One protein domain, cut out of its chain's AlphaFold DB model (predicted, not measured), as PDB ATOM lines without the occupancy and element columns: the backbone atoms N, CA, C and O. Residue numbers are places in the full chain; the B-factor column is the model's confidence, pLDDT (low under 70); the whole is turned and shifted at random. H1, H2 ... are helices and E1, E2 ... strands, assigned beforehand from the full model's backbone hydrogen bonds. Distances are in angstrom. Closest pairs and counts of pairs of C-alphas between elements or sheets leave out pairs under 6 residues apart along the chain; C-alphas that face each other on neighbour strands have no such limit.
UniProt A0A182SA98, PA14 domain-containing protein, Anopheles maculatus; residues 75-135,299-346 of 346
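AT A GLANCE: This is residues 75 to 135 and 299 to 346 of the 346 residues of the protein "PA14 domain-containing protein" of Anopheles maculatus (UniProt A0A182SA98). With little regular structure, a small parallel sheet, E2 E1 E3, lies between H1 and H2, with H3 beside H2. Long links, residues 90 to 113 and 316 to 336, make the length. E1 H1 E2 H2 E3 H3, mixed in class, hold 37 of 109 printed residues. The whole is only just compact, close to loose: radius of gyration of the C-alphas 15.4 A, spans 46 by 34 by 24 A.

HOW THE PARTS SIT: Find E1, residues 86 to 89, parallel to E2, 127 to 130, and E3, 312 to 315; N 88 and O 128 are 2.9 A apart, as are N 87 and O 312. Through H1, residues 114 to 119, a right-handed strand-helix-strand unit joins E1 to E2. H2, 299 to 308, on the opposite face, touches H3, 337 to 345; closest C-alphas 304 and 344 are 5.1 A apart. Every helix O i to N i+4 pair is within hydrogen-bond range.

IN THESE COORDINATES: Find C-alpha 86 at (-25.350, -33.853, 24.897), beginning E1, and C-alpha 345 at (-27.967, -47.329, 20.762), ending H3.

THE WHOLE: Residues 136 to 298 are cut out; C-alphas 135 and 299 are 10.4 A apart. Residues 328 to 329 have pLDDT under 70.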
ATOM      1  N   THR A  75     -38.573 -37.355  19.242       94.19
ATOM      2  CA  THR A  75     -37.152 -37.091  19.516       94.19
ATOM      3  C   THR A  75     -36.699 -35.767  18.898       94.19
ATOM      4  O   THR A  75     -35.967 -35.004  19.527       94.19
ATOM      5  N   LEU A  76     -37.158 -35.467  17.679       95.81
ATOM      6  CA  LEU A  76     -36.947 -34.179  17.021       95.81
ATOM      7  C   LEU A  76     -38.252 -33.370  16.933       95.81
ATOM      8  O   LEU A  76     -39.315 -33.954  16.694       95.81
ATOM      9  N   PRO A  77     -38.185 -32.023  17.037       94.81
ATOM     10  CA  PRO A  77     -36.977 -31.200  17.181       94.81
ATOM     11  C   PRO A  77     -36.421 -31.164  18.614       94.81
ATOM     12  O   PRO A  77     -37.174 -31.032  19.580       94.81
ATOM     13  N   LEU A  78     -35.087 -31.177  18.735       92.62
ATOM     14  CA  LEU A  78     -34.403 -30.992  20.016       92.62
ATOM     15  C   LEU A  78     -34.764 -29.635  20.637       92.62
ATOM     16  O   LEU A  78     -34.661 -28.591  19.990       92.62
ATOM     17  N   GLN A  79     -35.148 -29.651  21.911       89.94
ATOM     18  CA  GLN A  79     -35.450 -28.445  22.680       89.94
ATOM     19  C   GLN A  79     -34.213 -28.047  23.483       89.94
ATOM     20  O   GLN A  79     -33.969 -28.627  24.536       89.94
ATOM     21  N   ALA A  80     -33.445 -27.066  22.996       85.31
ATOM     22  CA  ALA A  80     -32.176 -26.631  23.601       85.31
ATOM     23  C   ALA A  80     -32.266 -26.432  25.127       85.31
ATOM     24  O   ALA A  80     -31.392 -26.857  25.873       85.31
ATOM     25  N   ASN A  81     -33.376 -25.856  25.585       86.44
ATOM     26  CA  ASN A  81     -33.650 -25.509  26.979       86.44
ATOM     27  C   ASN A  81     -33.822 -26.734  27.900       86.44
ATOM     28  O   ASN A  81     -33.802 -26.584  29.118       86.44
ATOM     29  N   ASN A  82     -34.041 -27.919  27.324       88.31
ATOM     30  CA  ASN A  82     -34.335 -29.161  28.039       88.31
ATOM     31  C   ASN A  82     -33.181 -30.174  27.959       88.31
ATOM     32  O   ASN A  82     -33.318 -31.287  28.461       88.31
ATOM     33  N   ILE A  83     -32.068 -29.818  27.314       93.00
ATOM     34  CA  ILE A  83     -30.895 -30.687  27.201       93.00
ATOM     35  C   ILE A  83     -30.012 -30.449  28.424       93.00
ATOM     36  O   ILE A  83     -29.460 -29.365  28.588       93.00
ATOM     37  N   ALA A  84     -29.877 -31.463  29.279       93.25
ATOM     38  CA  ALA A  84     -28.982 -31.407  30.434       93.25
ATOM     39  C   ALA A  84     -27.535 -31.756  30.051       93.25
ATOM     40  O   ALA A  84     -26.597 -31.145  30.560       93.25
ATOM     41  N   SER A  85     -27.355 -32.720  29.145       96.19
ATOM     42  CA  SER A  85     -26.060 -33.121  28.592       96.19
ATOM     43  C   SER A  85     -26.231 -33.717  27.192       96.19
ATOM     44  O   SER A  85     -27.171 -34.467  26.927       96.19
ATOM     45  N   LEU A  86     -25.317 -33.388  26.281       97.56
ATOM     46  CA  LEU A  86     -25.350 -33.853  24.897       97.56
ATOM     47  C   LEU A  86     -24.038 -34.540  24.530       97.56
ATOM     48  O   LEU A  86     -22.994 -33.891  24.496       97.56
ATOM     49  N   ALA A  87     -24.098 -35.821  24.175       98.25
ATOM     50  CA  ALA A  87     -22.995 -36.477  23.484       98.25
ATOM     51  C   ALA A  87     -23.094 -36.178  21.985       98.25
ATOM     52  O   ALA A  87     -24.085 -36.529  21.342       98.25
ATOM     53  N   VAL A  88     -22.073 -35.536  21.420       98.44
ATOM     54  CA  VAL A  88     -21.922 -35.385  19.968       98.44
ATOM     55  C   VAL A  88     -20.870 -36.384  19.511       98.44
ATOM     56  O   VAL A  88     -19.714 -36.290  19.916       98.44
ATOM     57  N   ILE A  89     -21.267 -37.360  18.699       98.62
ATOM     58  CA  ILE A  89     -20.409 -38.479  18.299       98.62
ATOM     59  C   ILE A  89     -20.198 -38.454  16.787       98.62
ATOM     60  O   ILE A  89     -21.144 -38.214  16.042       98.62
ATOM     61  N   GLY A  90     -18.978 -38.728  16.332       97.56
ATOM     62  CA  GLY A  90     -18.649 -38.885  14.914       97.56
ATOM     63  C   GLY A  90     -17.740 -37.779  14.386       97.56
ATOM     64  O   GLY A  90     -18.020 -36.590  14.552       97.56
ATOM     65  N   GLN A  91     -16.674 -38.171  13.685       95.19
ATOM     66  CA  GLN A  91     -15.661 -37.258  13.146       95.19
ATOM     67  C   GLN A  91     -16.253 -36.110  12.313       95.19
ATOM     68  O   GLN A  91     -15.787 -34.970  12.403       95.19
ATOM     69  N   THR A  92     -17.309 -36.365  11.531       95.88
ATOM     70  CA  THR A  92     -17.903 -35.337  10.664       95.88
ATOM     71  C   THR A  92     -18.697 -34.260  11.403       95.88
ATOM     72  O   THR A  92     -19.102 -33.268  10.793       95.88
ATOM     73  N   ALA A  93     -18.886 -34.405  12.719       96.81
ATOM     74  CA  ALA A  93     -19.361 -33.315  13.557       96.81
ATOM     75  C   ALA A  93     -18.307 -32.202  13.679       96.81
ATOM     76  O   ALA A  93     -18.666 -31.028  13.680       96.81
ATOM     77  N   ALA A  94     -17.018 -32.553  13.753       95.50
ATOM     78  CA  ALA A  94     -15.910 -31.600  13.869       95.50
ATOM     79  C   ALA A  94     -15.263 -31.269  12.510       95.50
ATOM     80  O   ALA A  94     -14.861 -30.129  12.283       95.50
ATOM     81  N   SER A  95     -15.220 -32.233  11.586       92.44
ATOM     82  CA  SER A  95     -14.630 -32.082  10.251       92.44
ATOM     83  C   SER A  95     -15.684 -32.196   9.150       92.44
ATOM     84  O   SER A  95     -16.216 -33.267   8.883       92.44
ATOM     85  N   LEU A  96     -15.984 -31.094   8.464       88.00
ATOM     86  CA  LEU A  96     -17.043 -31.067   7.450       88.00
ATOM     87  C   LEU A  96     -16.780 -32.011   6.266       88.00
ATOM     88  O   LEU A  96     -15.783 -31.867   5.560       88.00
ATOM     89  N   ASN A  97     -17.772 -32.849   5.962       89.44
ATOM     90  CA  ASN A  97     -17.922 -33.487   4.657       89.44
ATOM     91  C   ASN A  97     -18.913 -32.670   3.809       89.44
ATOM     92  O   ASN A  97     -20.125 -32.780   3.975       89.44
ATOM     93  N   TYR A  98     -18.403 -31.785   2.950       86.19
ATOM     94  CA  TYR A  98     -19.212 -30.799   2.214       86.19
ATOM     95  C   TYR A  98     -19.516 -31.187   0.757       86.19
ATOM     96  O   TYR A  98     -19.955 -30.341  -0.024       86.19
ATOM     97  N   GLY A  99     -19.287 -32.443   0.372       83.38
ATOM     98  CA  GLY A  99     -19.629 -32.954  -0.954       83.38
ATOM     99  C   GLY A  99     -18.703 -34.067  -1.435       83.38
ATOM    100  O   GLY A  99     -17.711 -34.402  -0.786       83.38
ATOM    101  N   GLY A 100     -19.028 -34.610  -2.608       84.19
ATOM    102  CA  GLY A 100     -18.225 -35.639  -3.266       84.19
ATOM    103  C   GLY A 100     -16.831 -35.158  -3.675       84.19
ATOM    104  O   GLY A 100     -16.519 -33.964  -3.657       84.19
ATOM    105  N   GLY A 101     -15.980 -36.119  -4.018       82.38
ATOM    106  CA  GLY A 101     -14.643 -35.880  -4.549       82.38
ATOM    107  C   GLY A 101     -14.618 -35.565  -6.048       82.38
ATOM    108  O   GLY A 101     -15.644 -35.290  -6.681       82.38
ATOM    109  N   GLY A 102     -13.413 -35.606  -6.617       80.06
ATOM    110  CA  GLY A 102     -13.178 -35.430  -8.050       80.06
ATOM    111  C   GLY A 102     -13.499 -34.039  -8.592       80.06
ATOM    112  O   GLY A 102     -13.463 -33.036  -7.878       80.06
ATOM    113  N   SER A 103     -13.856 -33.983  -9.874       81.25
ATOM    114  CA  SER A 103     -14.107 -32.757 -10.636       81.25
ATOM    115  C   SER A 103     -15.260 -31.909 -10.092       81.25
ATOM    116  O   SER A 103     -15.402 -30.747 -10.472       81.25
ATOM    117  N   SER A 104     -16.118 -32.486  -9.245       84.94
ATOM    118  CA  SER A 104     -17.252 -31.801  -8.614       84.94
ATOM    119  C   SER A 104     -16.889 -31.083  -7.311       84.94
ATOM    120  O   SER A 104     -17.680 -30.286  -6.800       84.94
ATOM    121  N   ARG A 105     -15.700 -31.357  -6.761       84.50
ATOM    122  CA  ARG A 105     -15.266 -30.846  -5.463       84.50
ATOM    123  C   ARG A 105     -15.039 -29.335  -5.524       84.50
ATOM    124  O   ARG A 105     -14.235 -28.842  -6.309       84.50
ATOM    125  N   VAL A 106     -15.687 -28.597  -4.624       84.50
ATOM    126  CA  VAL A 106     -15.503 -27.147  -4.470       84.50
ATOM    127  C   VAL A 106     -15.265 -26.826  -3.000       84.50
ATOM    128  O   VAL A 106     -16.141 -27.058  -2.170       84.50
ATOM    129  N   LYS A 107     -14.091 -26.274  -2.670       80.88
ATOM    130  CA  LYS A 107     -13.774 -25.846  -1.302       80.88
ATOM    131  C   LYS A 107     -14.624 -24.619  -0.920       80.88
ATOM    132  O   LYS A 107     -14.518 -23.589  -1.593       80.88
ATOM    133  N   PRO A 108     -15.436 -24.677   0.153       84.38
ATOM    134  CA  PRO A 108     -16.209 -23.528   0.606       84.38
ATOM    135  C   PRO A 108     -15.302 -22.401   1.113       84.38
ATOM    136  O   PRO A 108     -14.267 -22.651   1.728       84.38
ATOM    137  N   LEU A 109     -15.724 -21.149   0.909       85.62
ATOM    138  CA  LEU A 109     -15.019 -19.969   1.435       85.62
ATOM    139  C   LEU A 109     -15.076 -19.904   2.965       85.62
ATOM    140  O   LEU A 109     -14.102 -19.528   3.607       85.62
ATOM    141  N   ASN A 110     -16.225 -20.287   3.524       81.25
ATOM    142  CA  ASN A 110     -16.476 -20.358   4.954       81.25
ATOM    143  C   ASN A 110     -16.913 -21.781   5.289       81.25
ATOM    144  O   ASN A 110     -17.861 -22.300   4.702       81.25
ATOM    145  N   MET A 111     -16.223 -22.399   6.238       80.81
ATOM    146  CA  MET A 111     -16.510 -23.743   6.723       80.81
ATOM    147  C   MET A 111     -16.852 -23.642   8.204       80.81
ATOM    148  O   MET A 111     -16.058 -23.118   8.981       80.81
ATOM    149  N   LYS A 112     -18.042 -24.110   8.586       89.81
ATOM    150  CA  LYS A 112     -18.482 -24.163   9.981       89.81
ATOM    151  C   LYS A 112     -18.913 -25.576  10.334       89.81
ATOM    152  O   LYS A 112     -19.877 -26.079   9.762       89.81
ATOM    153  N   ALA A 113     -18.184 -26.200  11.251       92.81
ATOM    154  CA  ALA A 113     -18.451 -27.561  11.681       92.81
ATOM    155  C   ALA A 113     -19.822 -27.673  12.383       92.81
ATOM    156  O   ALA A 113     -20.203 -26.748  13.113       92.81
ATOM    157  N   PRO A 114     -20.562 -28.786  12.198       95.56
ATOM    158  CA  PRO A 114     -21.806 -29.030  12.919       95.56
ATOM    159  C   PRO A 114     -21.652 -28.925  14.437       95.56
ATOM    160  O   PRO A 114     -22.506 -28.318  15.071       95.56
ATOM    161  N   LEU A 115     -20.545 -29.427  14.994       96.81
ATOM    162  CA  LEU A 115     -20.201 -29.333  16.412       96.81
ATOM    163  C   LEU A 115     -20.232 -27.878  16.889       96.81
ATOM    164  O   LEU A 115     -21.005 -27.554  17.784       96.81
ATOM    165  N   THR A 116     -19.519 -26.978  16.207       95.00
ATOM    166  CA  THR A 116     -19.520 -25.544  16.533       95.00
ATOM    167  C   THR A 116     -20.923 -24.937  16.444       95.00
ATOM    168  O   THR A 116     -21.317 -24.127  17.275       95.00
ATOM    169  N   SER A 117     -21.723 -25.318  15.442       94.19
ATOM    170  CA  SER A 117     -23.117 -24.856  15.317       94.19
ATOM    171  C   SER A 117     -24.085 -25.442  16.351       94.19
ATOM    172  O   SER A 117     -25.164 -24.873  16.545       94.19
ATOM    173  N   ILE A 118     -23.755 -26.582  16.956       95.62
ATOM    174  CA  ILE A 118     -24.499 -27.184  18.065       95.62
ATOM    175  C   ILE A 118     -24.117 -26.477  19.365       95.62
ATOM    176  O   ILE A 118     -25.009 -26.028  20.079       95.62
ATOM    177  N   GLU A 119     -22.820 -26.312  19.627       95.06
ATOM    178  CA  GLU A 119     -22.288 -25.611  20.802       95.06
ATOM    179  C   GLU A 119     -22.856 -24.193  20.915       95.06
ATOM    180  O   GLU A 119     -23.383 -23.831  21.956       95.06
ATOM    181  N   GLU A 120     -22.890 -23.426  19.821       94.00
ATOM    182  CA  GLU A 120     -23.466 -22.070  19.806       94.00
ATOM    183  C   GLU A 120     -24.971 -21.994  20.113       94.00
ATOM    184  O   GLU A 120     -25.489 -20.913  20.396       94.00
ATOM    185  N   ARG A 121     -25.706 -23.107  19.989       91.94
ATOM    186  CA  ARG A 121     -27.145 -23.163  20.297       91.94
ATOM    187  C   ARG A 121     -27.433 -23.619  21.722       91.94
ATOM    188  O   ARG A 121     -28.580 -23.502  22.154       91.94
ATOM    189  N   LEU A 122     -26.444 -24.172  22.411       91.75
ATOM    190  CA  LEU A 122     -26.574 -24.721  23.753       91.75
ATOM    191  C   LEU A 122     -25.804 -23.850  24.745       91.75
ATOM    192  O   LEU A 122     -25.019 -22.989  24.364       91.75
ATOM    193  N   ALA A 123     -26.071 -24.035  26.035       85.50
ATOM    194  CA  ALA A 123     -25.247 -23.409  27.059       85.50
ATOM    195  C   ALA A 123     -23.869 -24.091  27.134       85.50
ATOM    196  O   ALA A 123     -23.730 -25.280  26.829       85.50
ATOM    197  N   ASP A 124     -22.866 -23.337  27.584       87.31
ATOM    198  CA  ASP A 124     -21.499 -23.829  27.747       87.31
ATOM    199  C   ASP A 124     -21.442 -25.069  28.654       87.31
ATOM    200  O   ASP A 124     -22.121 -25.152  29.680       87.31
ATOM    201  N   GLY A 125     -20.602 -26.039  28.286       86.31
ATOM    202  CA  GLY A 125     -20.366 -27.256  29.072       86.31
ATOM    203  C   GLY A 125     -21.417 -28.363  28.918       86.31
ATOM    204  O   GLY A 125     -21.256 -29.420  29.521       86.31
ATOM    205  N   ILE A 126     -22.461 -28.164  28.104       93.62
ATOM    206  CA  ILE A 126     -23.468 -29.203  27.818       93.62
ATOM    207  C   ILE A 126     -22.935 -30.268  26.849       93.62
ATOM    208  O   ILE A 126     -23.305 -31.439  26.948       93.62
ATOM    209  N   VAL A 127     -22.099 -29.865  25.891       97.50
ATOM    210  CA  VAL A 127     -21.638 -30.722  24.793       97.50
ATOM    211  C   VAL A 127     -20.379 -31.490  25.193       97.50
ATOM    212  O   VAL A 127     -19.360 -30.894  25.531       97.50
ATOM    213  N   ASN A 128     -20.438 -32.816  25.094       97.75
ATOM    214  CA  ASN A 128     -19.285 -33.708  25.150       97.75
ATOM    215  C   ASN A 128     -19.081 -34.329  23.765       97.75
ATOM    216  O   ASN A 128     -19.916 -35.106  23.300       97.75
ATOM    217  N   TYR A 129     -17.988 -33.971  23.096       98.06
ATOM    218  CA  TYR A 129     -17.670 -34.472  21.764       98.06
ATOM    219  C   TYR A 129     -16.740 -35.683  21.820       98.06
ATOM    220  O   TYR A 129     -15.710 -35.640  22.492       98.06
ATOM    221  N   GLN A 130     -17.058 -36.722  21.047       98.12
ATOM    222  CA  GLN A 130     -16.178 -37.863  20.800       98.12
ATOM    223  C   GLN A 130     -16.118 -38.180  19.299       98.12
ATOM    224  O   GLN A 130     -17.161 -38.231  18.647       98.12
ATOM    225  N   PRO A 131     -14.935 -38.443  18.715       96.62
ATOM    226  CA  PRO A 131     -14.854 -38.798  17.298       96.62
ATOM    227  C   PRO A 131     -15.511 -40.155  17.006       96.62
ATOM    228  O   PRO A 131     -16.056 -40.341  15.921       96.62
ATOM    229  N   GLY A 132     -15.502 -41.085  17.971       96.19
ATOM    230  CA  GLY A 132     -15.940 -42.465  17.769       96.19
ATOM    231  C   GLY A 132     -14.997 -43.182  16.812       96.19
ATOM    232  O   GLY A 132     -13.918 -43.609  17.215       96.19
ATOM    233  N   VAL A 133     -15.367 -43.247  15.535       94.88
ATOM    234  CA  VAL A 133     -14.431 -43.623  14.472       94.88
ATOM    235  C   VAL A 133     -13.494 -42.438  14.214       94.88
ATOM    236  O   VAL A 133     -13.861 -41.461  13.563       94.88
ATOM    237  N   ASP A 134     -12.290 -42.505  14.780       95.19
ATOM    238  CA  ASP A 134     -11.277 -41.451  14.682       95.19
ATOM    239  C   ASP A 134     -10.488 -41.568  13.369       95.19
ATOM    240  O   ASP A 134      -9.784 -42.546  13.123       95.19
ATOM    241  N   LEU A 135     -10.603 -40.545  12.520       93.62
ATOM    242  CA  LEU A 135      -9.903 -40.490  11.233       93.62
ATOM    243  C   LEU A 135      -8.525 -39.832  11.326       93.62
ATOM    244  O   LEU A 135      -7.716 -39.991  10.411       93.62
ATOM    245  N   ARG A 299     -11.061 -45.060  21.392       97.62
ATOM    246  CA  ARG A 299     -11.971 -44.056  20.810       97.62
ATOM    247  C   ARG A 299     -13.403 -44.560  20.685       97.62
ATOM    248  O   ARG A 299     -14.345 -43.801  20.923       97.62
ATOM    249  N   PHE A 300     -13.555 -45.837  20.349       97.75
ATOM    250  CA  PHE A 300     -14.846 -46.511  20.344       97.75
ATOM    251  C   PHE A 300     -15.471 -46.506  21.748       97.75
ATOM    252  O   PHE A 300     -16.598 -46.038  21.925       97.75
ATOM    253  N   ASP A 301     -14.717 -46.940  22.760       98.12
ATOM    254  CA  ASP A 301     -15.184 -47.019  24.147       98.12
ATOM    255  C   ASP A 301     -15.507 -45.632  24.725       98.12
ATOM    256  O   ASP A 301     -16.508 -45.463  25.421       98.12
ATOM    257  N   GLU A 302     -14.695 -44.614  24.422       98.38
ATOM    258  CA  GLU A 302     -14.936 -43.218  24.809       98.38
ATOM    259  C   GLU A 302     -16.273 -42.701  24.256       98.38
ATOM    260  O   GLU A 302     -17.042 -42.080  24.994       98.38
ATOM    261  N   ALA A 303     -16.593 -42.996  22.992       98.25
ATOM    262  CA  ALA A 303     -17.857 -42.602  22.375       98.25
ATOM    263  C   ALA A 303     -19.067 -43.315  22.997       98.25
ATOM    264  O   ALA A 303     -20.049 -42.657  23.348       98.25
ATOM    265  N   VAL A 304     -18.984 -44.631  23.208       98.38
ATOM    266  CA  VAL A 304     -20.051 -45.406  23.868       98.38
ATOM    267  C   VAL A 304     -20.269 -44.920  25.304       98.38
ATOM    268  O   VAL A 304     -21.403 -44.725  25.743       98.38
ATOM    269  N   ASN A 305     -19.190 -44.659  26.043       98.31
ATOM    270  CA  ASN A 305     -19.282 -44.122  27.396       98.31
ATOM    271  C   ASN A 305     -19.877 -42.707  27.411       98.31
ATOM    272  O   ASN A 305     -20.678 -42.402  28.294       98.31
ATOM    273  N   ALA A 306     -19.535 -41.846  26.449       98.06
ATOM    274  CA  ALA A 306     -20.144 -40.525  26.336       98.06
ATOM    275  C   ALA A 306     -21.655 -40.620  26.078       98.06
ATOM    276  O   ALA A 306     -22.418 -39.917  26.740       98.06
ATOM    277  N   ALA A 307     -22.089 -41.522  25.192       98.06
ATOM    278  CA  ALA A 307     -23.504 -41.767  24.921       98.06
ATOM    279  C   ALA A 307     -24.271 -42.202  26.179       98.06
ATOM    280  O   ALA A 307     -25.285 -41.598  26.519       98.06
ATOM    281  N   LYS A 308     -23.743 -43.182  26.927       97.44
ATOM    282  CA  LYS A 308     -24.376 -43.722  28.148       97.44
ATOM    283  C   LYS A 308     -24.556 -42.698  29.269       97.44
ATOM    284  O   LYS A 308     -25.426 -42.867  30.118       97.44
ATOM    285  N   ASN A 309     -23.720 -41.662  29.299       96.44
ATOM    286  CA  ASN A 309     -23.724 -40.642  30.348       96.44
ATOM    287  C   ASN A 309     -24.415 -39.331  29.929       96.44
ATOM    288  O   ASN A 309     -24.470 -38.390  30.725       96.44
ATOM    289  N   ALA A 310     -24.932 -39.239  28.700       96.50
ATOM    290  CA  ALA A 310     -25.615 -38.051  28.203       96.50
ATOM    291  C   ALA A 310     -27.145 -38.201  28.245       96.50
ATOM    292  O   ALA A 310     -27.676 -39.292  28.056       96.50
ATOM    293  N   SER A 311     -27.879 -37.099  28.450       94.69
ATOM    294  CA  SER A 311     -29.345 -37.108  28.332       94.69
ATOM    295  C   SER A 311     -29.803 -37.234  26.880       94.69
ATOM    296  O   SER A 311     -30.911 -37.690  26.609       94.69
ATOM    297  N   ASN A 312     -28.959 -36.801  25.942       95.56
ATOM    298  CA  ASN A 312     -29.216 -36.827  24.513       95.56
ATOM    299  C   ASN A 312     -27.939 -37.208  23.759       95.56
ATOM    300  O   ASN A 312     -26.832 -36.862  24.175       95.56
ATOM    301  N   VAL A 313     -28.104 -37.852  22.605       97.12
ATOM    302  CA  VAL A 313     -27.005 -38.200  21.700       97.12
ATOM    303  C   VAL A 313     -27.320 -37.665  20.309       97.12
ATOM    304  O   VAL A 313     -28.429 -37.838  19.806       97.12
ATOM    305  N   VAL A 314     -26.345 -37.011  19.682       97.75
ATOM    306  CA  VAL A 314     -26.360 -36.666  18.257       97.75
ATOM    307  C   VAL A 314     -25.151 -37.331  17.619       97.75
ATOM    308  O   VAL A 314     -24.013 -36.933  17.862       97.75
ATOM    309  N   LEU A 315     -25.404 -38.354  16.806       98.12
ATOM    310  CA  LEU A 315     -24.374 -39.120  16.115       98.12
ATOM    311  C   LEU A 315     -24.337 -38.734  14.633       98.12
ATOM    312  O   LEU A 315     -25.365 -38.720  13.956       98.12
ATOM    313  N   PHE A 316     -23.145 -38.433  14.134       97.69
ATOM    314  CA  PHE A 316     -22.862 -38.172  12.731       97.69
ATOM    315  C   PHE A 316     -22.203 -39.397  12.102       97.69
ATOM    316  O   PHE A 316     -21.154 -39.846  12.558       97.69
ATOM    317  N   ALA A 317     -22.808 -39.894  11.028       96.25
ATOM    318  CA  ALA A 317     -22.251 -40.932  10.171       96.25
ATOM    319  C   ALA A 317     -21.985 -40.367   8.772       96.25
ATOM    320  O   ALA A 317     -22.591 -39.365   8.373       96.25
ATOM    321  N   TYR A 318     -21.087 -40.998   8.019       93.62
ATOM    322  CA  TYR A 318     -20.673 -40.494   6.714       93.62
ATOM    323  C   TYR A 318     -20.362 -41.599   5.703       93.62
ATOM    324  O   TYR A 318     -20.101 -42.748   6.049       93.62
ATOM    325  N   THR A 319     -20.320 -41.191   4.436       91.44
ATOM    326  CA  THR A 319     -19.709 -41.931   3.330       91.44
ATOM    327  C   THR A 319     -18.828 -40.983   2.510       91.44
ATOM    328  O   THR A 319     -18.999 -39.759   2.569       91.44
ATOM    329  N   GLU A 320     -17.889 -41.533   1.747       87.25
ATOM    330  CA  GLU A 320     -16.989 -40.788   0.866       87.25
ATOM    331  C   GLU A 320     -17.133 -41.302  -0.570       87.25
ATOM    332  O   GLU A 320     -16.620 -42.359  -0.926       87.25
ATOM    333  N   GLY A 321     -17.854 -40.551  -1.406       84.12
ATOM    334  CA  GLY A 321     -17.983 -40.838  -2.837       84.12
ATOM    335  C   GLY A 321     -16.992 -40.015  -3.656       84.12
ATOM    336  O   GLY A 321     -16.970 -38.787  -3.533       84.12
ATOM    337  N   ASN A 322     -16.193 -40.665  -4.503       79.19
ATOM    338  CA  ASN A 322     -15.135 -40.012  -5.274       79.19
ATOM    339  C   ASN A 322     -15.174 -40.397  -6.761       79.19
ATOM    340  O   ASN A 322     -15.689 -41.446  -7.134       79.19
ATOM    341  N   GLU A 323     -14.642 -39.532  -7.621       80.69
ATOM    342  CA  GLU A 323     -14.582 -39.791  -9.059       80.69
ATOM    343  C   GLU A 323     -13.610 -40.936  -9.368       80.69
ATOM    344  O   GLU A 323     -12.518 -41.023  -8.806       80.69
ATOM    345  N   GLY A 324     -14.001 -41.810 -10.298       78.00
ATOM    346  CA  GLY A 324     -13.142 -42.875 -10.819       78.00
ATOM    347  C   GLY A 324     -13.221 -44.212 -10.077       78.00
ATOM    348  O   GLY A 324     -12.645 -45.183 -10.569       78.00
ATOM    349  N   LYS A 325     -13.946 -44.307  -8.954       75.38
ATOM    350  CA  LYS A 325     -14.196 -45.576  -8.252       75.38
ATOM    351  C   LYS A 325     -15.607 -45.598  -7.660       75.38
ATOM    352  O   LYS A 325     -15.982 -44.689  -6.928       75.38
ATOM    353  N   ASP A 326     -16.361 -46.656  -7.947       81.75
ATOM    354  CA  ASP A 326     -17.651 -46.893  -7.296       81.75
ATOM    355  C   ASP A 326     -17.452 -47.414  -5.860       81.75
ATOM    356  O   ASP A 326     -16.389 -47.926  -5.496       81.75
ATOM    357  N   LEU A 327     -18.501 -47.358  -5.039       75.19
ATOM    358  CA  LEU A 327     -18.562 -48.099  -3.775       75.19
ATOM    359  C   LEU A 327     -18.814 -49.585  -4.097       75.19
ATOM    360  O   LEU A 327     -19.937 -50.072  -4.020       75.19
ATOM    361  N   ILE A 328     -17.783 -50.283  -4.581       57.31
ATOM    362  CA  ILE A 328     -17.928 -51.620  -5.198       57.31
ATOM    363  C   ILE A 328     -18.069 -52.738  -4.156       57.31
ATOM    364  O   ILE A 328     -18.559 -53.818  -4.470       57.31
ATOM    365  N   GLU A 329     -17.617 -52.499  -2.925       66.88
ATOM    366  CA  GLU A 329     -17.479 -53.550  -1.910       66.88
ATOM    367  C   GLU A 329     -18.725 -53.696  -1.028       66.88
ATOM    368  O   GLU A 329     -19.071 -54.811  -0.645       66.88
ATOM    369  N   SER A 330     -19.423 -52.596  -0.720       78.81
ATOM    370  CA  SER A 330     -20.637 -52.609   0.101       78.81
ATOM    371  C   SER A 330     -21.389 -51.273   0.044       78.81
ATOM    372  O   SER A 330     -20.797 -50.230  -0.229       78.81
ATOM    373  N   ILE A 331     -22.688 -51.309   0.353       85.44
ATOM    374  CA  ILE A 331     -23.500 -50.118   0.669       85.44
ATOM    375  C   ILE A 331     -23.455 -49.754   2.162       85.44
ATOM    376  O   ILE A 331     -24.075 -48.772   2.568       85.44
ATOM    377  N   ASN A 332     -22.770 -50.564   2.975       89.50
ATOM    378  CA  ASN A 332     -22.588 -50.321   4.402       89.50
ATOM    379  C   ASN A 332     -21.764 -49.053   4.637       89.50
ATOM    380  O   ASN A 332     -21.018 -48.596   3.763       89.50
ATOM    381  N   LEU A 333     -21.866 -48.510   5.845       92.44
ATOM    382  CA  LEU A 333     -21.032 -47.385   6.234       92.44
ATOM    383  C   LEU A 333     -19.558 -47.830   6.350       92.44
ATOM    384  O   LEU A 333     -19.280 -48.920   6.854       92.44
ATOM    385  N   PRO A 334     -18.596 -47.006   5.893       89.56
ATOM    386  CA  PRO A 334     -17.176 -47.333   5.982       89.56
ATOM    387  C   PRO A 334     -16.673 -47.313   7.433       89.56
ATOM    388  O   PRO A 334     -17.333 -46.772   8.322       89.56
ATOM    389  N   GLU A 335     -15.471 -47.854   7.648       88.25
ATOM    390  CA  GLU A 335     -14.731 -47.797   8.923       88.25
ATOM    391  C   GLU A 335     -15.491 -48.339  10.151       88.25
ATOM    392  O   GLU A 335     -15.322 -47.853  11.267       88.25
ATOM    393  N   ASP A 336     -16.319 -49.370   9.948       86.25
ATOM    394  CA  ASP A 336     -17.105 -50.045  10.993       86.25
ATOM    395  C   ASP A 336     -18.069 -49.112  11.755       86.25
ATOM    396  O   ASP A 336     -18.452 -49.389  12.895       86.25
ATOM    397  N   GLN A 337     -18.503 -48.010  11.130       95.19
ATOM    398  CA  GLN A 337     -19.457 -47.072  11.734       95.19
ATOM    399  C   GLN A 337     -20.763 -47.754  12.169       95.19
ATOM    400  O   GLN A 337     -21.334 -47.357  13.183       95.19
ATOM    401  N   ASP A 338     -21.209 -48.803  11.469       95.88
ATOM    402  CA  ASP A 338     -22.393 -49.586  11.850       95.88
ATOM    403  C   ASP A 338     -22.253 -50.194  13.259       95.88
ATOM    404  O   ASP A 338     -23.190 -50.145  14.056       95.88
ATOM    405  N   ALA A 339     -21.066 -50.710  13.606       95.94
ATOM    406  CA  ALA A 339     -20.805 -51.282  14.926       95.94
ATOM    407  C   ALA A 339     -20.816 -50.209  16.024       95.94
ATOM    408  O   ALA A 339     -21.326 -50.450  17.119       95.94
ATOM    409  N   LEU A 340     -20.294 -49.013  15.726       97.50
ATOM    410  CA  LEU A 340     -20.346 -47.881  16.653       97.50
ATOM    411  C   LEU A 340     -21.786 -47.414  16.874       97.50
ATOM    412  O   LEU A 340     -22.179 -47.186  18.015       97.50
ATOM    413  N   ILE A 341     -22.573 -47.284  15.803       97.69
ATOM    414  CA  ILE A 341     -23.984 -46.890  15.887       97.69
ATOM    415  C   ILE A 341     -24.747 -47.886  16.758       97.69
ATOM    416  O   ILE A 341     -25.450 -47.463  17.673       97.69
ATOM    417  N   GLN A 342     -24.567 -49.190  16.527       97.44
ATOM    418  CA  GLN A 342     -25.218 -50.222  17.330       97.44
ATOM    419  C   GLN A 342     -24.837 -50.107  18.814       97.44
ATOM    420  O   GLN A 342     -25.716 -50.037  19.665       97.44
ATOM    421  N   ALA A 343     -23.544 -49.991  19.128       97.31
ATOM    422  CA  ALA A 343     -23.070 -49.909  20.511       97.31
ATOM    423  C   ALA A 343     -23.459 -48.611  21.245       97.31
ATOM    424  O   ALA A 343     -23.439 -48.575  22.473       97.31
ATOM    425  N   VAL A 344     -23.759 -47.535  20.512       96.31
ATOM    426  CA  VAL A 344     -24.271 -46.271  21.068       96.31
ATOM    427  C   VAL A 344     -25.771 -46.349  21.367       96.31
ATOM    428  O   VAL A 344     -26.244 -45.655  22.265       96.31
ATOM    429  N   VAL A 345     -26.516 -47.149  20.600       90.06
ATOM    430  CA  VAL A 345     -27.967 -47.329  20.762       90.06
ATOM    431  C   VAL A 345     -28.303 -48.364  21.847       90.06
ATOM    432  O   VAL A 345     -29.350 -48.226  22.482       90.06
ATOM    433  N   ASP A 346     -27.432 -49.357  22.064       88.31
ATOM    434  CA  ASP A 346     -27.559 -50.414  23.088       88.31
ATOM    435  C   ASP A 346     -27.272 -49.939  24.531       88.31
ATOM    436  O   ASP A 346     -28.079 -50.278  25.432       88.31
TER     437      ASP A 346